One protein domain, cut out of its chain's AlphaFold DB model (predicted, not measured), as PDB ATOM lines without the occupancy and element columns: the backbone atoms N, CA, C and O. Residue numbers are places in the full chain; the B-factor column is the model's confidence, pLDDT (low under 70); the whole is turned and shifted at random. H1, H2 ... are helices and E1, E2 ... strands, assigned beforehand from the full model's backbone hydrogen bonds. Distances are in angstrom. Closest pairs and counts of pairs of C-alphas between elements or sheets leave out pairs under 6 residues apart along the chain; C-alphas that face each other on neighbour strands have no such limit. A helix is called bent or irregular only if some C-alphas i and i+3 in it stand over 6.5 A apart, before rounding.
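AT A GLANCE: This is residues 4 to 176 of the 182 residues of the protein "Choline/ethanolamine kinase" of Theileria orientalis (UniProt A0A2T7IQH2). What does the model look like? H3 lies in the middle, leading out of the small strand pair E1 and E4 and crossing H5b, the longer arm of the bent helix H5; H6 folds back along H5b as a helical hairpin at one end, while H4 packs on the arm H5a and H1 on residues 136 to 140 of H5b. Toward the other end a second strand pair, E2 and E3, leads into a loose arm, of which residues 37 to 48 stick out. What is it built of? The printed part has 173 residues, mostly helix by class, with named elements in the order H1 E1 E2 H2 E3 E4 H3 H4 H5 H6 and two antiparallel sheets of two strands. It is only just compact, close to loose, with a radius of gyration of the C-alphas of 18.3 A and spans of 51 by 41 by 27 A.

HOW THE PARTS SIT: How do the strands pair? E1, residues 15 to 18, and E4, residues 66 to 69, are antiparallel at 130 degrees, with N 16 and O 68 within hydrogen-bond range at 2.9 A. E2, residues 27 to 29, and E3, residues 57 to 59, are antiparallel at 148 degrees, with N 28 and O 58 within range at 2.8 A. What follows E4? H3, residues 70 to 85, is irregular, with C-alphas 81 and 84 9.0 A apart and a kink of 42 degrees near residue 79. H5, residues 126 to 155, was assigned as one helix by its hydrogen bonds but is bent, with C-alphas 133 and 136 7.3 A apart; its arms are H5a, residues 126 to 133, and H5b, residues 136 to 155. H3 touches H5b, with residues 137 to 142 of H5b alone, at a steep tilt of 54 degrees, closest at the C-alphas of Ala 75 and Phe 138, 5.0 A. Which other helices touch? H6, residues 162 to 175, forms a hairpin with H5b at a shallow tilt of 29 degrees, closest at the C-alphas of Gly 146 and Ala 166, 4.2 A. H4, residues 94 to 105, touches H5a, closest at the C-alphas of Ile 101 and Val 127, 6.0 A. H1, residues 4 to 10, touches H5b, closest at the C-alphas of Cys 8 and Pro 136, 5.5 A; H2, residues 34 to 40, touches no helix. Are the helix backbones complete? Every O i to N i+4 pair is within hydrogen-bond range in H1, H2, H4, H5a and H6, against 7 of 12 in H3 and 14 of 16 in H5b.

IN THESE COORDINATES: Where are the ends? H1 begins at C-alpha 4, (64.906, 18.699, 22.324), and H6 ends at C-alpha 175, (58.975, 12.228, 11.195). How long are the longer elements? H5b measures 29.4 A from first to last C-alpha, H3 25.2 A, H6 19.7 A and H4 16.1 A.

THE WHOLE: How far does it reach? The two C-alphas farthest apart, those of Pro 43 and Asn 175, are 55.3 A apart, and the printed part has no cut. Which links are long, and where is confidence low? The links H2 to E3 and H4 to H5 are long, and pLDDT is under 70 at residues 32 to 55, 110 to 112, 118 to 121 and 124.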
ATOM      1  N   LEU A   4      66.256  18.359  21.861       89.38
ATOM      2  CA  LEU A   4      64.906  18.699  22.324       89.38
ATOM      3  C   LEU A   4      64.917  19.522  23.618       89.38
ATOM      4  O   LEU A   4      64.256  20.548  23.703       89.38
ATOM      5  N   GLU A   5      65.720  19.107  24.596       91.31
ATOM      6  CA  GLU A   5      65.868  19.802  25.880       91.31
ATOM      7  C   GLU A   5      66.327  21.254  25.680       91.31
ATOM      8  O   GLU A   5      65.802  22.164  26.309       91.31
ATOM      9  N   LYS A   6      67.253  21.506  24.741       91.88
ATOM     10  CA  LYS A   6      67.680  22.877  24.413       91.88
ATOM     11  C   LYS A   6      66.540  23.724  23.848       91.88
ATOM     12  O   LYS A   6      66.467  24.906  24.169       91.88
ATOM     13  N   VAL A   7      65.683  23.144  23.006       91.81
ATOM     14  CA  VAL A   7      64.548  23.866  22.412       91.81
ATOM     15  C   VAL A   7      63.484  24.148  23.475       91.81
ATOM     16  O   VAL A   7      63.059  25.295  23.596       91.81
ATOM     17  N   CYS A   8      63.126  23.167  24.309       94.25
ATOM     18  CA  CYS A   8      62.212  23.378  25.437       94.25
ATOM     19  C   CYS A   8      62.738  24.444  26.410       94.25
ATOM     20  O   CYS A   8      61.997  25.331  26.818       94.25
ATOM     21  N   ASN A   9      64.038  24.433  26.715       94.56
ATOM     22  CA  ASN A   9      64.634  25.439  27.593       94.56
ATOM     23  C   ASN A   9      64.649  26.845  26.968       94.56
ATOM     24  O   ASN A   9      64.660  27.836  27.691       94.56
ATOM     25  N   SER A  10      64.639  26.961  25.634       94.00
ATOM     26  CA  SER A  10      64.717  28.259  24.947       94.00
ATOM     27  C   SER A  10      63.465  29.127  25.100       94.00
ATOM     28  O   SER A  10      63.562  30.351  25.015       94.00
ATOM     29  N   VAL A  11      62.306  28.514  25.366       93.38
ATOM     30  CA  VAL A  11      61.040  29.241  25.552       93.38
ATOM     31  C   VAL A  11      60.825  29.719  26.990       93.38
ATOM     32  O   VAL A  11      59.899  30.483  27.231       93.38
ATOM     33  N   ASN A  12      61.688  29.323  27.935       93.31
ATOM     34  CA  ASN A  12      61.651  29.749  29.340       93.31
ATOM     35  C   ASN A  12      60.274  29.579  30.012       93.31
ATOM     36  O   ASN A  12      59.841  30.446  30.773       93.31
ATOM     37  N   SER A  13      59.584  28.464  29.740       94.12
ATOM     38  CA  SER A  13      58.305  28.167  30.393       94.12
ATOM     39  C   SER A  13      58.489  28.109  31.917       94.12
ATOM     40  O   SER A  13      59.398  27.427  32.396       94.12
ATOM     41  N   PRO A  14      57.620  28.758  32.709       92.56
ATOM     42  CA  PRO A  14      57.718  28.721  34.160       92.56
ATOM     43  C   PRO A  14      57.465  27.313  34.706       92.56
ATOM     44  O   PRO A  14      56.601  26.583  34.208       92.56
ATOM     45  N   LEU A  15      58.191  26.968  35.773       93.12
ATOM     46  CA  LEU A  15      57.983  25.738  36.532       93.12
ATOM     47  C   LEU A  15      56.783  25.897  37.474       93.12
ATOM     48  O   LEU A  15      56.741  26.814  38.297       93.12
ATOM     49  N   VAL A  16      55.825  24.981  37.370       92.00
ATOM     50  CA  VAL A  16      54.629  24.880  38.217       92.00
ATOM     51  C   VAL A  16      54.451  23.453  38.705       92.00
ATOM     52  O   VAL A  16      55.090  22.531  38.208       92.00
ATOM     53  N   LEU A  17      53.548  23.256  39.665       94.62
ATOM     54  CA  LEU A  17      53.005  21.927  39.912       94.62
ATOM     55  C   LEU A  17      52.137  21.523  38.712       94.62
ATOM     56  O   LEU A  17      51.081  22.119  38.496       94.62
ATOM     57  N   CYS A  18      52.590  20.527  37.962       97.38
ATOM     58  CA  CYS A  18      51.882  19.947  36.828       97.38
ATOM     59  C   CYS A  18      51.222  18.627  37.218       97.38
ATOM     60  O   CYS A  18      51.677  17.922  38.124       97.38
ATOM     61  N   HIS A  19      50.163  18.264  36.503       98.44
ATOM     62  CA  HIS A  19      49.578  16.931  36.587       98.44
ATOM     63  C   HIS A  19      50.389  15.912  35.776       98.44
ATOM     64  O   HIS A  19      50.491  14.756  36.179       98.44
ATOM     65  N   CYS A  20      50.963  16.344  34.651       98.25
ATOM     66  CA  CYS A  20      51.820  15.579  33.739       98.25
ATOM     67  C   CYS A  20      51.114  14.476  32.931       98.25
ATOM     68  O   CYS A  20      51.725  13.922  32.022       98.25
ATOM     69  N   ASP A  21      49.842  14.188  33.214       98.06
ATOM     70  CA  ASP A  21      49.063  13.113  32.579       98.06
ATOM     71  C   ASP A  21      47.570  13.475  32.436       98.06
ATOM     72  O   ASP A  21      46.668  12.762  32.868       98.06
ATOM     73  N   LEU A  22      47.284  14.654  31.874       97.00
ATOM     74  CA  LEU A  22      45.915  15.155  31.671       97.00
ATOM     75  C   LEU A  22      45.206  14.518  30.464       97.00
ATOM     76  O   LEU A  22      44.738  15.217  29.560       97.00
ATOM     77  N   LEU A  23      45.094  13.192  30.465       96.44
ATOM     78  CA  LEU A  23      44.239  12.447  29.542       96.44
ATOM     79  C   LEU A  23      42.765  12.486  29.976       96.44
ATOM     80  O   LEU A  23      42.439  12.767  31.130       96.44
ATOM     81  N   SER A  24      41.842  12.185  29.058       94.75
ATOM     82  CA  SER A  24      40.395  12.304  29.314       94.75
ATOM     83  C   SER A  24      39.900  11.456  30.494       94.75
ATOM     84  O   SER A  24      38.947  11.839  31.163       94.75
ATOM     85  N   GLY A  25      40.543  10.316  30.760       95.12
ATOM     86  CA  GLY A  25      40.250   9.457  31.913       95.12
ATOM     87  C   GLY A  25      40.546  10.100  33.275       95.12
ATOM     88  O   GLY A  25      39.917   9.728  34.261       95.12
ATOM     89  N   ASN A  26      41.418  11.111  33.311       97.19
ATOM     90  CA  ASN A  26      41.841  11.808  34.526       97.19
ATOM     91  C   ASN A  26      41.050  13.105  34.760       97.19
ATOM     92  O   ASN A  26      41.313  13.831  35.717       97.19
ATOM     93  N   ILE A  27      40.048  13.395  33.919       95.12
ATOM     94  CA  ILE A  27      39.195  14.585  34.002       95.12
ATOM     95  C   ILE A  27      37.756  14.155  34.304       95.12
ATOM     96  O   ILE A  27      37.040  13.637  33.450       95.12
ATOM     97  N   ILE A  28      37.307  14.401  35.532       92.88
ATOM     98  CA  ILE A  28      35.987  14.002  36.021       92.88
ATOM     99  C   ILE A  28      35.031  15.190  36.020       92.88
ATOM    100  O   ILE A  28      35.323  16.244  36.588       92.88
ATOM    101  N   LEU A  29      33.851  14.990  35.430       88.38
ATOM    102  CA  LEU A  29      32.725  15.916  35.517       88.38
ATOM    103  C   LEU A  29      31.791  15.483  36.647       88.38
ATOM    104  O   LEU A  29      31.191  14.409  36.610       88.38
ATOM    105  N   LEU A  30      31.664  16.330  37.658       81.50
ATOM    106  CA  LEU A  30      30.722  16.151  38.749       81.50
ATOM    107  C   LEU A  30      29.327  16.656  38.340       81.50
ATOM    108  O   LEU A  30      29.215  17.677  37.665       81.50
ATOM    109  N   PRO A  31      28.238  15.998  38.763       77.62
ATOM    110  CA  PRO A  31      26.899  16.554  38.595       77.62
ATOM    111  C   PRO A  31      26.748  17.887  39.345       77.62
ATOM    112  O   PRO A  31      27.308  18.048  40.437       77.62
ATOM    113  N   ASP A  32      25.956  18.811  38.798       69.31
ATOM    114  CA  ASP A  32      25.666  20.111  39.415       69.31
ATOM    115  C   ASP A  32      25.263  19.972  40.899       69.31
ATOM    116  O   ASP A  32      24.453  19.124  41.273       69.31
ATOM    117  N   GLY A  33      25.841  20.807  41.772       59.66
ATOM    118  CA  GLY A  33      25.478  20.889  43.197       59.66
ATOM    119  C   GLY A  33      26.080  19.824  44.127       59.66
ATOM    120  O   GLY A  33      26.001  19.972  45.349       59.66
ATOM    121  N   THR A  34      26.748  18.793  43.601       59.91
ATOM    122  CA  THR A  34      27.362  17.723  44.419       59.91
ATOM    123  C   THR A  34      28.476  18.224  45.341       59.91
ATOM    124  O   THR A  34      28.595  17.769  46.479       59.91
ATOM    125  N   PHE A  35      29.266  19.204  44.900       57.75
ATOM    126  CA  PHE A  35      30.359  19.745  45.707       57.75
ATOM    127  C   PHE A  35      29.878  20.674  46.834       57.75
ATOM    128  O   PHE A  35      30.399  20.603  47.946       57.75
ATOM    129  N   TYR A  36      28.846  21.491  46.588       54.19
ATOM    130  CA  TYR A  36      28.217  22.293  47.644       54.19
ATOM    131  C   TYR A  36      27.617  21.393  48.728       54.19
ATOM    132  O   TYR A  36      27.850  21.627  49.912       54.19
ATOM    133  N   ALA A  37      26.932  20.313  48.342       57.41
ATOM    134  CA  ALA A  37      26.423  19.322  49.289       57.41
ATOM    135  C   ALA A  37      27.552  18.634  50.085       57.41
ATOM    136  O   ALA A  37      27.439  18.464  51.299       57.41
ATOM    137  N   TYR A  38      28.673  18.294  49.435       60.38
ATOM    138  CA  TYR A  38      29.845  17.717  50.104       60.38
ATOM    139  C   TYR A  38      30.490  18.684  51.113       60.38
ATOM    140  O   TYR A  38      30.740  18.297  52.253       60.38
ATOM    141  N   LEU A  39      30.716  19.951  50.747       58.69
ATOM    142  CA  LEU A  39      31.294  20.948  51.657       58.69
ATOM    143  C   LEU A  39      30.396  21.249  52.862       58.69
ATOM    144  O   LEU A  39      30.905  21.410  53.968       58.69
ATOM    145  N   LEU A  40      29.073  21.279  52.673       58.75
ATOM    146  CA  LEU A  40      28.106  21.507  53.755       58.75
ATOM    147  C   LEU A  40      28.067  20.365  54.784       58.75
ATOM    148  O   LEU A  40      27.581  20.561  55.896       58.75
ATOM    149  N   THR A  41      28.576  19.179  54.438       57.41
ATOM    150  CA  THR A  41      28.553  17.994  55.317       57.41
ATOM    151  C   THR A  41      29.849  17.770  56.097       57.41
ATOM    152  O   THR A  41      29.891  16.883  56.952       57.41
ATOM    153  N   LYS A  42      30.905  18.567  55.868       55.53
ATOM    154  CA  LYS A  42      32.170  18.457  56.612       55.53
ATOM    155  C   LYS A  42      32.449  19.707  57.453       55.53
ATOM    156  O   LYS A  42      32.251  20.817  56.970       55.53
ATOM    157  N   PRO A  43      32.959  19.559  58.691       50.44
ATOM    158  CA  PRO A  43      33.385  20.701  59.490       50.44
ATOM    159  C   PRO A  43      34.605  21.347  58.821       50.44
ATOM    160  O   PRO A  43      35.724  20.838  58.909       50.44
ATOM    161  N   LEU A  44      34.387  22.452  58.111       56.78
ATOM    162  CA  LEU A  44      35.461  23.243  57.522       56.78
ATOM    163  C   LEU A  44      36.251  23.918  58.652       56.78
ATOM    164  O   LEU A  44      35.698  24.668  59.456       56.78
ATOM    165  N   LYS A  45      37.560  23.645  58.729       47.38
ATOM    166  CA  LYS A  45      38.487  24.470  59.519       47.38
ATOM    167  C   LYS A  45      38.489  25.896  58.936       47.38
ATOM    168  O   LYS A  45      38.328  26.029  57.726       47.38
ATOM    169  N   PRO A  46      38.720  26.951  59.743       44.81
ATOM    170  CA  PRO A  46      38.499  28.357  59.369       44.81
ATOM    171  C   PRO A  46      39.501  28.939  58.347       44.81
ATOM    172  O   PRO A  46      39.694  30.147  58.285       44.81
ATOM    173  N   PHE A  47      40.130  28.104  57.521       44.25
ATOM    174  CA  PHE A  47      40.834  28.533  56.319       44.25
ATOM    175  C   PHE A  47      39.913  28.317  55.117       44.25
ATOM    176  O   PHE A  47      39.994  27.314  54.414       44.25
ATOM    177  N   THR A  48      39.023  29.272  54.885       46.78
ATOM    178  CA  THR A  48      38.357  29.439  53.592       46.78
ATOM    179  C   THR A  48      38.979  30.642  52.893       46.78
ATOM    180  O   THR A  48      38.419  31.738  52.980       46.78
ATOM    181  N   PRO A  49      40.137  30.508  52.221       43.03
ATOM    182  CA  PRO A  49      40.443  31.462  51.177       43.03
ATOM    183  C   PRO A  49      39.467  31.154  50.044       43.03
ATOM    184  O   PRO A  49      39.428  30.017  49.583       43.03
ATOM    185  N   LEU A  50      38.625  32.134  49.708       42.91
ATOM    186  CA  LEU A  50      37.998  32.342  48.396       42.91
ATOM    187  C   LEU A  50      38.196  31.160  47.440       42.91
ATOM    188  O   LEU A  50      39.071  31.180  46.581       42.91
ATOM    189  N   ILE A  51      37.413  30.100  47.624       49.25
ATOM    190  CA  ILE A  51      37.310  29.065  46.613       49.25
ATOM    191  C   ILE A  51      36.307  29.662  45.624       49.25
ATOM    192  O   ILE A  51      35.126  29.736  45.985       49.25
ATOM    193  N   PRO A  52      36.725  30.174  44.445       50.47
ATOM    194  CA  PRO A  52      35.763  30.563  43.416       50.47
ATOM    195  C   PRO A  52      34.812  29.382  43.203       50.47
ATOM    196  O   PRO A  52      35.256  28.247  43.406       50.47
ATOM    197  N   PRO A  53      33.525  29.603  42.871       53.34
ATOM    198  CA  PRO A  53      32.558  28.517  42.734       53.34
ATOM    199  C   PRO A  53      33.185  27.434  41.863       53.34
ATOM    200  O   PRO A  53      33.423  27.649  40.675       53.34
ATOM    201  N   LEU A  54      33.579  26.326  42.499       56.47
ATOM    202  CA  LEU A  54      34.359  25.307  41.822       56.47
ATOM    203  C   LEU A  54      33.460  24.780  40.721       56.47
ATOM    204  O   LEU A  54      32.435  24.164  41.020       56.47
ATOM    205  N   GLY A  55      33.850  25.025  39.471       63.91
ATOM    206  CA  GLY A  55      33.206  24.404  38.326       63.91
ATOM    207  C   GLY A  55      33.174  22.888  38.504       63.91
ATOM    208  O   GLY A  55      33.868  22.321  39.347       63.91
ATOM    209  N   ASN A  56      32.377  22.196  37.711       82.38
ATOM    210  CA  ASN A  56      32.143  20.769  37.914       82.38
ATOM    211  C   ASN A  56      33.308  19.861  37.488       82.38
ATOM    212  O   ASN A  56      33.189  18.647  37.570       82.38
ATOM    213  N   VAL A  57      34.433  20.418  37.045       87.31
ATOM    214  CA  VAL A  57      35.597  19.662  36.565       87.31
ATOM    215  C   VAL A  57      36.556  19.360  37.720       87.31
ATOM    216  O   VAL A  57      36.874  20.245  38.520       87.31
ATOM    217  N   ARG A  58      37.037  18.118  37.831       87.69
ATOM    218  CA  ARG A  58      38.093  17.698  38.767       87.69
ATOM    219  C   ARG A  58      39.144  16.871  38.048       87.69
ATOM    220  O   ARG A  58      38.800  16.082  37.176       87.69
ATOM    221  N   PHE A  59      40.392  17.015  38.476       94.31
ATOM    222  CA  PHE A  59      41.472  16.130  38.059       94.31
ATOM    223  C   PHE A  59      41.719  15.061  39.126       94.31
ATOM    224  O   PHE A  59      41.539  15.328  40.320       94.31
ATOM    225  N   ILE A  60      42.084  13.858  38.694       95.56
ATOM    226  CA  ILE A  60      42.400  12.701  39.538       95.56
ATOM    227  C   ILE A  60      43.666  12.018  39.015       95.56
ATOM    228  O   ILE A  60      44.090  12.307  37.911       95.56
ATOM    229  N   ASP A  61      44.207  11.073  39.781       96.88
ATOM    230  CA  ASP A  61      45.347  10.245  39.362       96.88
ATOM    231  C   ASP A  61      46.652  11.032  39.117       96.88
ATOM    232  O   ASP A  61      47.203  11.131  38.025       96.88
ATOM    233  N   PHE A  62      47.163  11.627  40.196       97.44
ATOM    234  CA  PHE A  62      48.367  12.465  40.198       97.44
ATOM    235  C   PHE A  62      49.675  11.653  40.284       97.44
ATOM    236  O   PHE A  62      50.662  12.146  40.831       97.44
ATOM    237  N   GLU A  63      49.718  10.411  39.795       97.19
ATOM    238  CA  GLU A  63      50.895   9.537  39.949       97.19
ATOM    239  C   GLU A  63      52.153  10.051  39.221       97.19
ATOM    240  O   GLU A  63      53.271   9.812  39.680       97.19
ATOM    241  N   TYR A  64      51.973  10.835  38.151       97.50
ATOM    242  CA  TYR A  64      53.053  11.506  37.414       97.50
ATOM    243  C   TYR A  64      53.267  12.969  37.822       97.50
ATOM    244  O   TYR A  64      54.132  13.646  37.261       97.50
ATOM    245  N   SER A  65      52.493  13.474  38.785       98.25
ATOM    246  CA  SER A  65      52.524  14.887  39.154       98.25
ATOM    247  C   SER A  65      53.876  15.292  39.733       98.25
ATOM    248  O   SER A  65      54.405  14.661  40.651       98.25
ATOM    249  N   CYS A  66      54.437  16.378  39.209       97.75
ATOM    250  CA  CYS A  66      55.705  16.924  39.672       97.75
ATOM    251  C   CYS A  66      55.840  18.409  39.301       97.75
ATOM    252  O   CYS A  66      54.965  18.993  38.660       97.75
ATOM    253  N   CYS A  67      56.933  19.037  39.742       97.38
ATOM    254  CA  CYS A  67      57.282  20.375  39.278       97.38
ATOM    255  C   CYS A  67      57.843  20.289  37.856       97.38
ATOM    256  O   CYS A  67      58.925  19.735  37.667       97.38
ATOM    257  N   MET A  68      57.128  20.858  36.890       96.88
ATOM    258  CA  MET A  68      57.497  20.851  35.475       96.88
ATOM    259  C   MET A  68      57.077  22.163  34.809       96.88
ATOM    260  O   MET A  68      56.356  22.977  35.390       96.88
ATOM    261  N   GLU A  69      57.564  22.411  33.602       97.12
ATOM    262  CA  GLU A  69      57.146  23.530  32.773       97.12
ATOM    263  C   GLU A  69      55.637  23.468  32.504       97.12
ATOM    264  O   GLU A  69      55.141  22.465  31.990       97.12
ATOM    265  N   ARG A  70      54.896  24.554  32.775       96.00
ATOM    266  CA  ARG A  70      53.448  24.613  32.472       96.00
ATOM    267  C   ARG A  70      53.139  24.257  31.015       96.00
ATOM    268  O   ARG A  70      52.102  23.667  30.719       96.00
ATOM    269  N   ALA A  71      54.060  24.603  30.117       97.19
ATOM    270  CA  ALA A  71      53.982  24.310  28.703       97.19
ATOM    271  C   ALA A  71      53.908  22.805  28.417       97.19
ATOM    272  O   ALA A  71      53.191  22.405  27.501       97.19
ATOM    273  N   PHE A  72      54.576  21.971  29.227       98.31
ATOM    274  CA  PHE A  72      54.462  20.519  29.132       98.31
ATOM    275  C   PHE A  72      53.041  20.052  29.414       98.31
ATOM    276  O   PHE A  72      52.483  19.329  28.599       98.31
ATOM    277  N   ASP A  73      52.439  20.477  30.525       98.38
ATOM    278  CA  ASP A  73      51.115  19.989  30.934       98.38
ATOM    279  C   ASP A  73      50.032  20.365  29.909       98.38
ATOM    280  O   ASP A  73      49.184  19.547  29.557       98.38
ATOM    281  N   ILE A  74      50.117  21.582  29.360       98.00
ATOM    282  CA  ILE A  74      49.207  22.076  28.317       98.00
ATOM    283  C   ILE A  74      49.418  21.321  26.995       98.00
ATOM    284  O   ILE A  74      48.456  20.809  26.424       98.00
ATOM    285  N   ALA A  75      50.659  21.225  26.506       97.69
ATOM    286  CA  ALA A  75      50.948  20.523  25.253       97.69
ATOM    287  C   ALA A  75      50.636  19.022  25.353       97.69
ATOM    288  O   ALA A  75      50.112  18.426  24.414       97.69
ATOM    289  N   ASN A  76      50.911  18.418  26.511       98.31
ATOM    290  CA  ASN A  76      50.553  17.040  26.801       98.31
ATOM    291  C   ASN A  76      49.035  16.856  26.760       98.31
ATOM    292  O   ASN A  76      48.561  15.983  26.044       98.31
ATOM    293  N   HIS A  77      48.272  17.719  27.434       98.31
ATOM    294  CA  HIS A  77      46.812  17.676  27.380       98.31
ATOM    295  C   HIS A  77      46.271  17.777  25.942       98.31
ATOM    296  O   HIS A  77      45.364  17.034  25.573       98.31
ATOM    297  N   PHE A  78      46.847  18.643  25.104       97.88
ATOM    298  CA  PHE A  78      46.464  18.744  23.691       97.88
ATOM    299  C   PHE A  78      46.812  17.496  22.880       97.88
ATOM    300  O   PHE A  78      46.005  17.077  22.050       97.88
ATOM    301  N   ASN A  79      47.957  16.863  23.141       97.00
ATOM    302  CA  ASN A  79      48.278  15.568  22.543       97.00
ATOM    303  C   ASN A  79      47.234  14.507  22.898       97.00
ATOM    304  O   ASN A  79      46.853  13.730  22.030       97.00
ATOM    305  N   GLU A  80      46.713  14.498  24.124       97.19
ATOM    306  CA  GLU A  80      45.737  13.494  24.567       97.19
ATOM    307  C   GLU A  80      44.368  13.584  23.865       97.19
ATOM    308  O   GLU A  80      43.562  12.658  23.979       97.19
ATOM    309  N   TYR A  81      44.113  14.606  23.035       95.56
ATOM    310  CA  TYR A  81      42.941  14.622  22.146       95.56
ATOM    311  C   TYR A  81      42.988  13.506  21.093       95.56
ATOM    312  O   TYR A  81      41.940  13.037  20.649       95.56
ATOM    313  N   MET A  82      44.183  13.034  20.724       92.94
ATOM    314  CA  MET A  82      44.330  11.862  19.854       92.94
ATOM    315  C   MET A  82      43.933  10.555  20.556       92.94
ATOM    316  O   MET A  82      43.762   9.530  19.893       92.94
ATOM    317  N   GLY A  83      43.838  10.572  21.891       89.88
ATOM    318  CA  GLY A  83      43.631   9.407  22.741       89.88
ATOM    319  C   GLY A  83      44.564   8.237  22.414       89.88
ATOM    320  O   GLY A  83      45.629   8.370  21.806       89.88
ATOM    321  N   PHE A  84      44.125   7.028  22.753       86.69
ATOM    322  CA  PHE A  84      44.885   5.810  22.450       86.69
ATOM    323  C   PHE A  84      44.815   5.390  20.972       86.69
ATOM    324  O   PHE A  84      45.579   4.523  20.536       86.69
ATOM    325  N   THR A  85      43.921   5.990  20.172       84.44
ATOM    326  CA  THR A  85      43.868   5.725  18.725       84.44
ATOM    327  C   THR A  85      45.096   6.303  18.025       84.44
ATOM    328  O   THR A  85      45.548   5.720  17.033       84.44
ATOM    329  N   GLY A  86      45.695   7.368  18.573       83.06
ATOM    330  CA  GLY A  86      46.846   8.046  17.981       83.06
ATOM    331  C   GLY A  86      46.489   8.745  16.673       83.06
ATOM    332  O   GLY A  86      47.307   8.763  15.755       83.06
ATOM    333  N   ASP A  87      45.250   9.225  16.553       88.88
ATOM    334  CA  ASP A  87      44.820  10.042  15.423       88.88
ATOM    335  C   ASP A  87      45.257  11.497  15.633       88.88
ATOM    336  O   ASP A  87      44.594  12.279  16.313       88.88
ATOM    337  N   PHE A  88      46.406  11.852  15.056       88.00
ATOM    338  CA  PHE A  88      47.003  13.181  15.197       88.00
ATOM    339  C   PHE A  88      46.125  14.304  14.629       88.00
ATOM    340  O   PHE A  88      46.311  15.455  15.013       88.00
ATOM    341  N   ALA A  89      45.147  13.996  13.764       89.94
ATOM    342  CA  ALA A  89      44.201  14.988  13.253       89.94
ATOM    343  C   ALA A  89      43.232  15.508  14.330       89.94
ATOM    344  O   ALA A  89      42.558  16.513  14.113       89.94
ATOM    345  N   LEU A  90      43.157  14.832  15.483       93.50
ATOM    346  CA  LEU A  90      42.355  15.260  16.626       93.50
ATOM    347  C   LEU A  90      43.092  16.240  17.544       93.50
ATOM    348  O   LEU A  90      42.445  16.846  18.397       93.50
ATOM    349  N   ILE A  91      44.411  16.416  17.382       93.81
ATOM    350  CA  ILE A  91      45.151  17.450  18.114       93.81
ATOM    351  C   ILE A  91      44.488  18.805  17.813       93.81
ATOM    352  O   ILE A  91      44.275  19.118  16.638       93.81
ATOM    353  N   PRO A  92      44.149  19.613  18.838       95.38
ATOM    354  CA  PRO A  92      43.437  20.869  18.651       95.38
ATOM    355  C   PRO A  92      44.108  21.771  17.622       95.38
ATOM    356  O   PRO A  92      45.315  22.012  17.691       95.38
ATOM    357  N   ASP A  93      43.313  22.326  16.710       93.75
ATOM    358  CA  ASP A  93      43.784  23.382  15.824       93.75
ATOM    359  C   ASP A  93      44.173  24.644  16.610       93.75
ATOM    360  O   ASP A  93      43.844  24.818  17.789       93.75
ATOM    361  N   VAL A  94      44.889  25.550  15.947       93.06
ATOM    362  CA  VAL A  94      45.422  26.760  16.585       93.06
ATOM    363  C   VAL A  94      44.308  27.607  17.217       93.06
ATOM    364  O   VAL A  94      44.493  28.165  18.298       93.06
ATOM    365  N   ASP A  95      43.131  27.678  16.598       94.75
ATOM    366  CA  ASP A  95      42.003  28.450  17.128       94.75
ATOM    367  C   ASP A  95      41.437  27.835  18.413       94.75
ATOM    368  O   ASP A  95      41.082  28.553  19.353       94.75
ATOM    369  N   THR A  96      41.383  26.508  18.491       95.88
ATOM    370  CA  THR A  96      40.971  25.771  19.689       95.88
ATOM    371  C   THR A  96      42.015  25.895  20.796       95.88
ATOM    372  O   THR A  96      41.650  26.188  21.939       95.88
ATOM    373  N   GLN A  97      43.307  25.795  20.466       95.75
ATOM    374  CA  GLN A  97      44.400  26.039  21.417       95.75
ATOM    375  C   GLN A  97      44.322  27.458  22.001       95.75
ATOM    376  O   GLN A  97      44.365  27.633  23.219       95.75
ATOM    377  N   ARG A  98      44.106  28.477  21.156       94.50
ATOM    378  CA  ARG A  98      43.932  29.873  21.595       94.50
ATOM    379  C   ARG A  98      42.748  30.054  22.538       94.50
ATOM    380  O   ARG A  98      42.849  30.830  23.488       94.50
ATOM    381  N   LYS A  99      41.624  29.370  22.299       94.69
ATOM    382  CA  LYS A  99      40.458  29.414  23.201       94.69
ATOM    383  C   LYS A  99      40.801  28.837  24.572       94.69
ATOM    384  O   LYS A  99      40.517  29.488  25.572       94.69
ATOM    385  N   PHE A 100      41.452  27.675  24.617       95.06
ATOM    386  CA  PHE A 100      41.894  27.065  25.874       95.06
ATOM    387  C   PHE A 100      42.866  27.977  26.633       95.06
ATOM    388  O   PHE A 100      42.639  28.286  27.800       95.06
ATOM    389  N   ILE A 101      43.905  28.471  25.952       94.38
ATOM    390  CA  ILE A 101      44.913  29.375  26.525       94.38
ATOM    391  C   ILE A 101      44.266  30.650  27.074       94.38
ATOM    392  O   ILE A 101      44.616  31.106  28.159       94.38
ATOM    393  N   ARG A 102      43.287  31.216  26.358       91.50
ATOM    394  CA  ARG A 102      42.551  32.395  26.819       91.50
ATOM    395  C   ARG A 102      41.828  32.131  28.133       91.50
ATOM    396  O   ARG A 102      41.892  32.983  29.009       91.50
ATOM    397  N   GLU A 103      41.152  30.993  28.282       89.94
ATOM    398  CA  GLU A 103      40.498  30.634  29.550       89.94
ATOM    399  C   GLU A 103      41.518  30.353  30.661       89.94
ATOM    400  O   GLU A 103      41.333  30.821  31.782       89.94
ATOM    401  N   TYR A 104      42.622  29.672  30.344       90.50
ATOM    402  CA  TYR A 104      43.716  29.413  31.285       90.50
ATOM    403  C   TYR A 104      44.312  30.715  31.852       90.50
ATOM    404  O   TYR A 104      44.498  30.841  33.059       90.50
ATOM    405  N   LEU A 105      44.544  31.718  30.998       88.00
ATOM    406  CA  LEU A 105      45.141  33.004  31.380       88.00
ATOM    407  C   LEU A 105      44.181  33.968  32.091       88.00
ATOM    408  O   LEU A 105      44.645  34.959  32.655       88.00
ATOM    409  N   LYS A 106      42.863  33.718  32.079       83.31
ATOM    410  CA  LYS A 106      41.900  34.534  32.848       83.31
ATOM    411  C   LYS A 106      42.090  34.392  34.352       83.31
ATOM    412  O   LYS A 106      41.672  35.280  35.091       83.31
ATOM    413  N   PHE A 107      42.642  33.269  34.805       74.56
ATOM    414  CA  PHE A 107      42.843  33.039  36.222       74.56
ATOM    415  C   PHE A 107      44.142  33.701  36.668       74.56
ATOM    416  O   PHE A 107      45.224  33.126  36.565       74.56
ATOM    417  N   ASP A 108      44.020  34.935  37.144       70.31
ATOM    418  CA  ASP A 108      45.140  35.655  37.723       70.31
ATOM    419  C   ASP A 108      45.362  35.201  39.175       70.31
ATOM    420  O   ASP A 108      44.587  35.501  40.085       70.31
ATOM    421  N   ILE A 109      46.433  34.437  39.400       71.25
ATOM    422  CA  ILE A 109      46.814  33.957  40.729       71.25
ATOM    423  C   ILE A 109      47.266  35.097  41.644       71.25
ATOM    424  O   ILE A 109      47.374  34.876  42.849       71.25
ATOM    425  N   THR A 110      47.542  36.298  41.128       68.38
ATOM    426  CA  THR A 110      48.064  37.414  41.930       68.38
ATOM    427  C   THR A 110      47.117  37.839  43.038       68.38
ATOM    428  O   THR A 110      47.587  38.190  44.121       68.38
ATOM    429  N   GLU A 111      45.803  37.689  42.847       67.69
ATOM    430  CA  GLU A 111      44.815  37.914  43.907       67.69
ATOM    431  C   GLU A 111      45.032  36.977  45.112       67.69
ATOM    432  O   GLU A 111      44.830  37.365  46.262       67.69
ATOM    433  N   LEU A 112      45.487  35.742  44.868       66.69
ATOM    434  CA  LEU A 112      45.765  34.728  45.896       66.69
ATOM    435  C   LEU A 112      47.232  34.731  46.357       66.69
ATOM    436  O   LEU A 112      47.553  34.308  47.473       66.69
ATOM    437  N   ARG A 113      48.141  35.153  45.478       70.75
ATOM    438  CA  ARG A 113      49.597  35.121  45.635       70.75
ATOM    439  C   ARG A 113      50.211  36.356  44.957       70.75
ATOM    440  O   ARG A 113      50.779  36.221  43.876       70.75
ATOM    441  N   PRO A 114      50.195  37.538  45.602       78.00
ATOM    442  CA  PRO A 114      50.728  38.769  45.005       78.00
ATOM    443  C   PRO A 114      52.199  38.672  44.572       78.00
ATOM    444  O   PRO A 114      52.624  39.343  43.644       78.00
ATOM    445  N   SER A 115      52.983  37.788  45.202       76.19
ATOM    446  CA  SER A 115      54.375  37.513  44.823       76.19
ATOM    447  C   SER A 115      54.545  36.844  43.451       76.19
ATOM    448  O   SER A 115      55.678  36.644  43.026       76.19
ATOM    449  N   LEU A 116      53.453  36.437  42.799       71.62
ATOM    450  CA  LEU A 116      53.424  35.822  41.469       71.62
ATOM    451  C   LEU A 116      52.915  36.805  40.395       71.62
ATOM    452  O   LEU A 116      52.333  36.387  39.397       71.62
ATOM    453  N   GLU A 117      53.107  38.111  40.592       73.94
ATOM    454  CA  GLU A 117      52.775  39.129  39.588       73.94
ATOM    455  C   GLU A 117      53.466  38.857  38.248       73.94
ATOM    456  O   GLU A 117      54.663  38.579  38.190       73.94
ATOM    457  N   GLY A 118      52.683  38.872  37.164       66.75
ATOM    458  CA  GLY A 118      53.156  38.548  35.816       66.75
ATOM    459  C   GLY A 118      53.380  37.055  35.538       66.75
ATOM    460  O   GLY A 118      53.767  36.706  34.427       66.75
ATOM    461  N   PHE A 119      53.125  36.161  36.502       66.94
ATOM    462  CA  PHE A 119      53.252  34.708  36.317       66.94
ATOM    463  C   PHE A 119      52.163  34.131  35.401       66.94
ATOM    464  O   PHE A 119      52.406  33.314  34.507       66.94
ATOM    465  N   CYS A 120      50.942  34.591  35.632       63.34
ATOM    466  CA  CYS A 120      49.760  34.368  34.821       63.34
ATOM    467  C   CYS A 120      49.022  35.701  34.727       63.34
ATOM    468  O   CYS A 120      49.079  36.509  35.651       63.34
ATOM    469  N   GLY A 121      48.356  35.940  33.608       64.75
ATOM    470  CA  GLY A 121      47.633  37.182  33.401       64.75
ATOM    471  C   GLY A 121      47.352  37.404  31.930       64.75
ATOM    472  O   GLY A 121      48.181  37.126  31.061       64.75
ATOM    473  N   PHE A 122      46.154  37.890  31.647       72.31
ATOM    474  CA  PHE A 122      45.750  38.213  30.294       72.31
ATOM    475  C   PHE A 122      46.306  39.591  29.903       72.31
ATOM    476  O   PHE A 122      45.920  40.606  30.480       72.31
ATOM    477  N   ASN A 123      47.181  39.637  28.899       73.81
ATOM    478  CA  ASN A 123      47.497  40.855  28.153       73.81
ATOM    479  C   ASN A 123      47.231  40.622  26.655       73.81
ATOM    480  O   ASN A 123      46.808  39.534  26.257       73.81
ATOM    481  N   GLN A 124      47.423  41.653  25.831       69.75
ATOM    482  CA  GLN A 124      47.058  41.607  24.414       69.75
ATOM    483  C   GLN A 124      47.837  40.545  23.614       69.75
ATOM    484  O   GLN A 124      47.262  39.966  22.695       69.75
ATOM    485  N   ASP A 125      49.063  40.221  24.037       85.62
ATOM    486  CA  ASP A 125      49.980  39.291  23.362       85.62
ATOM    487  C   ASP A 125      50.113  37.934  24.093       85.62
ATOM    488  O   ASP A 125      50.540  36.942  23.506       85.62
ATOM    489  N   ALA A 126      49.664  37.838  25.352       89.06
ATOM    490  CA  ALA A 126      49.892  36.688  26.237       89.06
ATOM    491  C   ALA A 126      49.382  35.347  25.679       89.06
ATOM    492  O   ALA A 126      49.946  34.292  25.970       89.06
ATOM    493  N   VAL A 127      48.308  35.373  24.881       92.12
ATOM    494  CA  VAL A 127      47.772  34.163  24.240       92.12
ATOM    495  C   VAL A 127      48.739  33.631  23.185       92.12
ATOM    496  O   VAL A 127      49.003  32.433  23.161       92.12
ATOM    497  N   ASP A 128      49.263  34.505  22.326       92.31
ATOM    498  CA  ASP A 128      50.198  34.109  21.272       92.31
ATOM    499  C   ASP A 128      51.589  33.796  21.850       92.31
ATOM    500  O   ASP A 128      52.296  32.933  21.326       92.31
ATOM    501  N   ASP A 129      51.968  34.423  22.966       92.44
ATOM    502  CA  ASP A 129      53.173  34.076  23.725       92.44
ATOM    503  C   ASP A 129      53.094  32.655  24.286       92.44
ATOM    504  O   ASP A 129      53.973  31.840  23.997       92.44
ATOM    505  N   LEU A 130      52.018  32.315  25.013       94.06
ATOM    506  CA  LEU A 130      51.843  30.963  25.551       94.06
ATOM    507  C   LEU A 130      51.669  29.933  24.428       94.06
ATOM    508  O   LEU A 130      52.156  28.811  24.538       94.06
ATOM    509  N   LEU A 131      51.032  30.310  23.315       94.50
ATOM    510  CA  LEU A 131      50.921  29.442  22.147       94.50
ATOM    511  C   LEU A 131      52.303  29.081  21.585       94.50
ATOM    512  O   LEU A 131      52.528  27.919  21.261       94.50
ATOM    513  N   ARG A 132      53.239  30.036  21.500       93.38
ATOM    514  CA  ARG A 132      54.630  29.770  21.083       93.38
ATOM    515  C   ARG A 132      55.405  28.980  22.134       93.38
ATOM    516  O   ARG A 132      56.167  28.084  21.778       93.38
ATOM    517  N   GLU A 133      55.181  29.279  23.411       95.00
ATOM    518  CA  GLU A 133      55.805  28.603  24.553       95.00
ATOM    519  C   GLU A 133      55.520  27.092  24.553       95.00
ATOM    520  O   GLU A 133      56.422  26.292  24.794       95.00
ATOM    521  N   ILE A 134      54.294  26.672  24.223       96.19
ATOM    522  CA  ILE A 134      53.917  25.251  24.272       96.19
ATOM    523  C   ILE A 134      54.417  24.410  23.093       96.19
ATOM    524  O   ILE A 134      54.475  23.187  23.213       96.19
ATOM    525  N   GLN A 135      54.799  25.021  21.964       93.69
ATOM    526  CA  GLN A 135      55.122  24.282  20.736       93.69
ATOM    527  C   GLN A 135      56.179  23.182  20.937       93.69
ATOM    528  O   GLN A 135      55.870  22.020  20.672       93.69
ATOM    529  N   PRO A 136      57.386  23.446  21.474       93.75
ATOM    530  CA  PRO A 136      58.388  22.386  21.616       93.75
ATOM    531  C   PRO A 136      57.950  21.241  22.545       93.75
ATOM    532  O   PRO A 136      58.440  20.114  22.429       93.75
ATOM    533  N   PHE A 137      56.988  21.495  23.433       96.44
ATOM    534  CA  PHE A 137      56.525  20.519  24.409       96.44
ATOM    535  C   PHE A 137      55.561  19.470  23.840       96.44
ATOM    536  O   PHE A 137      55.450  18.393  24.429       96.44
ATOM    537  N   PHE A 138      54.958  19.688  22.664       95.38
ATOM    538  CA  PHE A 138      54.226  18.624  21.958       95.38
ATOM    539  C   PHE A 138      55.151  17.437  21.676       95.38
ATOM    540  O   PHE A 138      54.820  16.278  21.937       95.38
ATOM    541  N   MET A 139      56.361  17.734  21.202       94.25
ATOM    542  CA  MET A 139      57.377  16.732  20.902       94.25
ATOM    543  C   MET A 139      57.973  16.123  22.172       94.25
ATOM    544  O   MET A 139      58.197  14.912  22.215       94.25
ATOM    545  N   ALA A 140      58.153  16.927  23.227       95.75
ATOM    546  CA  ALA A 140      58.529  16.430  24.553       95.75
ATOM    547  C   ALA A 140      57.538  15.390  25.089       95.75
ATOM    548  O   ALA A 140      57.950  14.316  25.527       95.75
ATOM    549  N   SER A 141      56.239  15.659  24.976       96.94
ATOM    550  CA  SER A 141      55.193  14.710  25.355       96.94
ATOM    551  C   SER A 141      55.221  13.450  24.478       96.94
ATOM    552  O   SER A 141      55.108  12.337  24.998       96.94
ATOM    553  N   HIS A 142      55.408  13.553  23.157       96.06
ATOM    554  CA  HIS A 142      55.489  12.357  22.309       96.06
ATOM    555  C   HIS A 142      56.663  11.448  22.666       96.06
ATOM    556  O   HIS A 142      56.455  10.243  22.814       96.06
ATOM    557  N   ILE A 143      57.868  11.996  22.837       96.00
ATOM    558  CA  ILE A 143      59.029  11.166  23.160       96.00
ATOM    559  C   ILE A 143      58.936  10.579  24.571       96.00
ATOM    560  O   ILE A 143      59.265   9.407  24.749       96.00
ATOM    561  N   LEU A 144      58.432  11.339  25.553       97.00
ATOM    562  CA  LEU A 144      58.260  10.863  26.928       97.00
ATOM    563  C   LEU A 144      57.326   9.654  26.969       97.00
ATOM    564  O   LEU A 144      57.725   8.581  27.423       97.00
ATOM    565  N   TRP A 145      56.118   9.790  26.421       97.56
ATOM    566  CA  TRP A 145      55.135   8.708  26.426       97.56
ATOM    567  C   TRP A 145      55.494   7.567  25.475       97.56
ATOM    568  O   TRP A 145      55.145   6.417  25.731       97.56
ATOM    569  N   GLY A 146      56.241   7.854  24.406       97.12
ATOM    570  CA  GLY A 146      56.803   6.841  23.521       97.12
ATOM    571  C   GLY A 146      57.821   5.945  24.229       97.12
ATOM    572  O   GLY A 146      57.723   4.721  24.153       97.12
ATOM    573  N   ILE A 147      58.766   6.539  24.965       97.19
ATOM    574  CA  ILE A 147      59.755   5.798  25.763       97.19
ATOM    575  C   ILE A 147      59.074   5.072  26.926       97.19
ATOM    576  O   ILE A 147      59.361   3.897  27.151       97.19
ATOM    577  N   TRP A 148      58.153   5.734  27.633       97.19
ATOM    578  CA  TRP A 148      57.366   5.113  28.701       97.19
ATOM    579  C   TRP A 148      56.649   3.859  28.193       97.19
ATOM    580  O   TRP A 148      56.787   2.789  28.780       97.19
ATOM    581  N   ALA A 149      55.966   3.951  27.052       97.00
ATOM    582  CA  ALA A 149      55.243   2.824  26.479       97.00
ATOM    583  C   ALA A 149      56.187   1.715  26.003       97.00
ATOM    584  O   ALA A 149      55.898   0.535  26.187       97.00
ATOM    585  N   LEU A 150      57.346   2.071  25.442       97.38
ATOM    586  CA  LEU A 150      58.354   1.087  25.060       97.38
ATOM    587  C   LEU A 150      58.833   0.293  26.278       97.38
ATOM    588  O   LEU A 150      58.922  -0.932  26.205       97.38
ATOM    589  N   LEU A 151      59.079   0.961  27.407       97.12
ATOM    590  CA  LEU A 151      59.410   0.291  28.663       97.12
ATOM    591  C   LEU A 151      58.250  -0.602  29.125       97.12
ATOM    592  O   LEU A 151      58.457  -1.787  29.376       97.12
ATOM    593  N   GLN A 152      57.021  -0.082  29.159       96.56
ATOM    594  CA  GLN A 152      55.843  -0.849  29.578       96.56
ATOM    595  C   GLN A 152      55.601  -2.096  28.717       96.56
ATOM    596  O   GLN A 152      55.159  -3.112  29.247       96.56
ATOM    597  N   SER A 153      55.971  -2.080  27.432       95.56
ATOM    598  CA  SER A 153      55.853  -3.254  26.554       95.56
ATOM    599  C   SER A 153      56.654  -4.477  27.025       95.56
ATOM    600  O   SER A 153      56.324  -5.599  26.647       95.56
ATOM    601  N   GLY A 154      57.679  -4.277  27.862       94.19
ATOM    602  CA  GLY A 154      58.474  -5.353  28.454       94.19
ATOM    603  C   GLY A 154      58.096  -5.729  29.891       94.19
ATOM    604  O   GLY A 154      58.542  -6.774  30.359       94.19
ATOM    605  N   PHE A 155      57.312  -4.906  30.599       92.69
ATOM    606  CA  PHE A 155      57.096  -5.057  32.049       92.69
ATOM    607  C   PHE A 155      55.628  -5.051  32.490       92.69
ATOM    608  O   PHE A 155      55.323  -5.560  33.569       92.69
ATOM    609  N   SER A 156      54.723  -4.469  31.704       90.94
ATOM    610  CA  SER A 156      53.327  -4.311  32.102       90.94
ATOM    611  C   SER A 156      52.543  -5.611  31.970       90.94
ATOM    612  O   SER A 156      52.725  -6.374  31.025       90.94
ATOM    613  N   ILE A 157      51.612  -5.824  32.901       90.56
ATOM    614  CA  ILE A 157      50.612  -6.901  32.838       90.56
ATOM    615  C   ILE A 157      49.264  -6.419  32.287       90.56
ATOM    616  O   ILE A 157      48.335  -7.213  32.151       90.56
ATOM    617  N   VAL A 158      49.131  -5.117  32.020       91.25
ATOM    618  CA  VAL A 158      47.900  -4.522  31.498       91.25
ATOM    619  C   VAL A 158      47.689  -4.976  30.056       91.25
ATOM    620  O   VAL A 158      48.621  -4.966  29.252       91.25
ATOM    621  N   GLU A 159      46.454  -5.343  29.715       92.38
ATOM    622  CA  GLU A 159      46.067  -5.727  28.355       92.38
ATOM    623  C   GLU A 159      45.960  -4.487  27.449       92.38
ATOM    624  O   GLU A 159      44.883  -3.966  27.166       92.38
ATOM    625  N   PHE A 160      47.116  -3.983  27.024       92.62
ATOM    626  CA  PHE A 160      47.253  -2.843  26.125       92.62
ATOM    627  C   PHE A 160      48.439  -3.058  25.178       92.62
ATOM    628  O   PHE A 160      49.486  -3.573  25.570       92.62
ATOM    629  N   ASP A 161      48.299  -2.647  23.915       94.50
ATOM    630  CA  ASP A 161      49.362  -2.777  22.909       94.50
ATOM    631  C   ASP A 161      50.395  -1.643  23.047       94.50
ATOM    632  O   ASP A 161      50.461  -0.699  22.251       94.50
ATOM    633  N   PHE A 162      51.201  -1.740  24.107       95.94
ATOM    634  CA  PHE A 162      52.231  -0.763  24.454       95.94
ATOM    635  C   PHE A 162      53.255  -0.562  23.340       95.94
ATOM    636  O   PHE A 162      53.654   0.570  23.078       95.94
ATOM    637  N   LEU A 163      53.662  -1.632  22.654       95.62
ATOM    638  CA  LEU A 163      54.671  -1.542  21.602       95.62
ATOM    639  C   LEU A 163      54.146  -0.762  20.391       95.62
ATOM    640  O   LEU A 163      54.851   0.095  19.852       95.62
ATOM    641  N   LYS A 164      52.898  -1.011  19.975       95.06
ATOM    642  CA  LYS A 164      52.262  -0.245  18.898       95.06
ATOM    643  C   LYS A 164      52.069   1.216  19.281       95.06
ATOM    644  O   LYS A 164      52.298   2.092  18.447       95.06
ATOM    645  N   TYR A 165      51.660   1.484  20.519       95.12
ATOM    646  CA  TYR A 165      51.507   2.848  21.020       95.12
ATOM    647  C   TYR A 165      52.852   3.592  21.068       95.12
ATOM    648  O   TYR A 165      52.962   4.693  20.527       95.12
ATOM    649  N   ALA A 166      53.896   2.948  21.598       96.38
ATOM    650  CA  ALA A 166      55.262   3.464  21.615       96.38
ATOM    651  C   ALA A 166      55.741   3.828  20.210       96.38
ATOM    652  O   ALA A 166      56.178   4.953  19.971       96.38
ATOM    653  N   LYS A 167      55.587   2.894  19.261       95.25
ATOM    654  CA  LYS A 167      55.976   3.101  17.868       95.25
ATOM    655  C   LYS A 167      55.276   4.317  17.265       95.25
ATOM    656  O   LYS A 167      55.951   5.158  16.692       95.25
ATOM    657  N   LYS A 168      53.961   4.471  17.450       94.19
ATOM    658  CA  LYS A 168      53.222   5.641  16.940       94.19
ATOM    659  C   LYS A 168      53.759   6.966  17.484       94.19
ATOM    660  O   LYS A 168      53.978   7.891  16.708       94.19
ATOM    661  N   ARG A 169      53.960   7.067  18.803       95.38
ATOM    662  CA  ARG A 169      54.426   8.307  19.449       95.38
ATOM    663  C   ARG A 169      55.857   8.652  19.012       95.38
ATOM    664  O   ARG A 169      56.128   9.803  18.681       95.38
ATOM    665  N   ILE A 170      56.751   7.660  18.956       95.44
ATOM    666  CA  ILE A 170      58.145   7.844  18.520       95.44
ATOM    667  C   ILE A 170      58.212   8.166  17.022       95.44
ATOM    668  O   ILE A 170      58.920   9.092  16.638       95.44
ATOM    669  N   ASP A 171      57.455   7.464  16.176       93.81
ATOM    670  CA  ASP A 171      57.425   7.719  14.732       93.81
ATOM    671  C   ASP A 171      56.943   9.148  14.440       93.81
ATOM    672  O   ASP A 171      57.515   9.814  13.578       93.81
ATOM    673  N   TYR A 172      55.946   9.648  15.179       91.62
ATOM    674  CA  TYR A 172      55.502  11.037  15.050       91.62
ATOM    675  C   TYR A 172      56.588  12.024  15.485       91.62
ATOM    676  O   TYR A 172      56.908  12.941  14.738       91.62
ATOM    677  N   PHE A 173      57.228  11.798  16.635       92.62
ATOM    678  CA  PHE A 173      58.356  12.620  17.086       92.62
ATOM    679  C   PHE A 173      59.487  12.699  16.042       92.62
ATOM    680  O   PHE A 173      60.048  13.772  15.819       92.62
ATOM    681  N   MET A 174      59.809  11.577  15.390       90.50
ATOM    682  CA  MET A 174      60.918  11.481  14.436       90.50
ATOM    683  C   MET A 174      60.599  12.041  13.046       90.50
ATOM    684  O   MET A 174      61.511  12.517  12.374       90.50
ATOM    685  N   ASN A 175      59.343  11.950  12.591       88.50
ATOM    686  CA  ASN A 175      58.975  12.228  11.195       88.50
ATOM    687  C   ASN A 175      58.000  13.398  11.018       88.50
ATOM    688  O   ASN A 175      57.681  13.748   9.882       88.50
ATOM    689  N   SER A 176      57.479  13.978  12.101       82.56
ATOM    690  CA  SER A 176      56.527  15.080  11.996       82.56
ATOM    691  C   SER A 176      57.197  16.344  11.459       82.56
ATOM    692  O   SER A 176      58.254  16.755  11.933       82.56
TER     693      SER A 176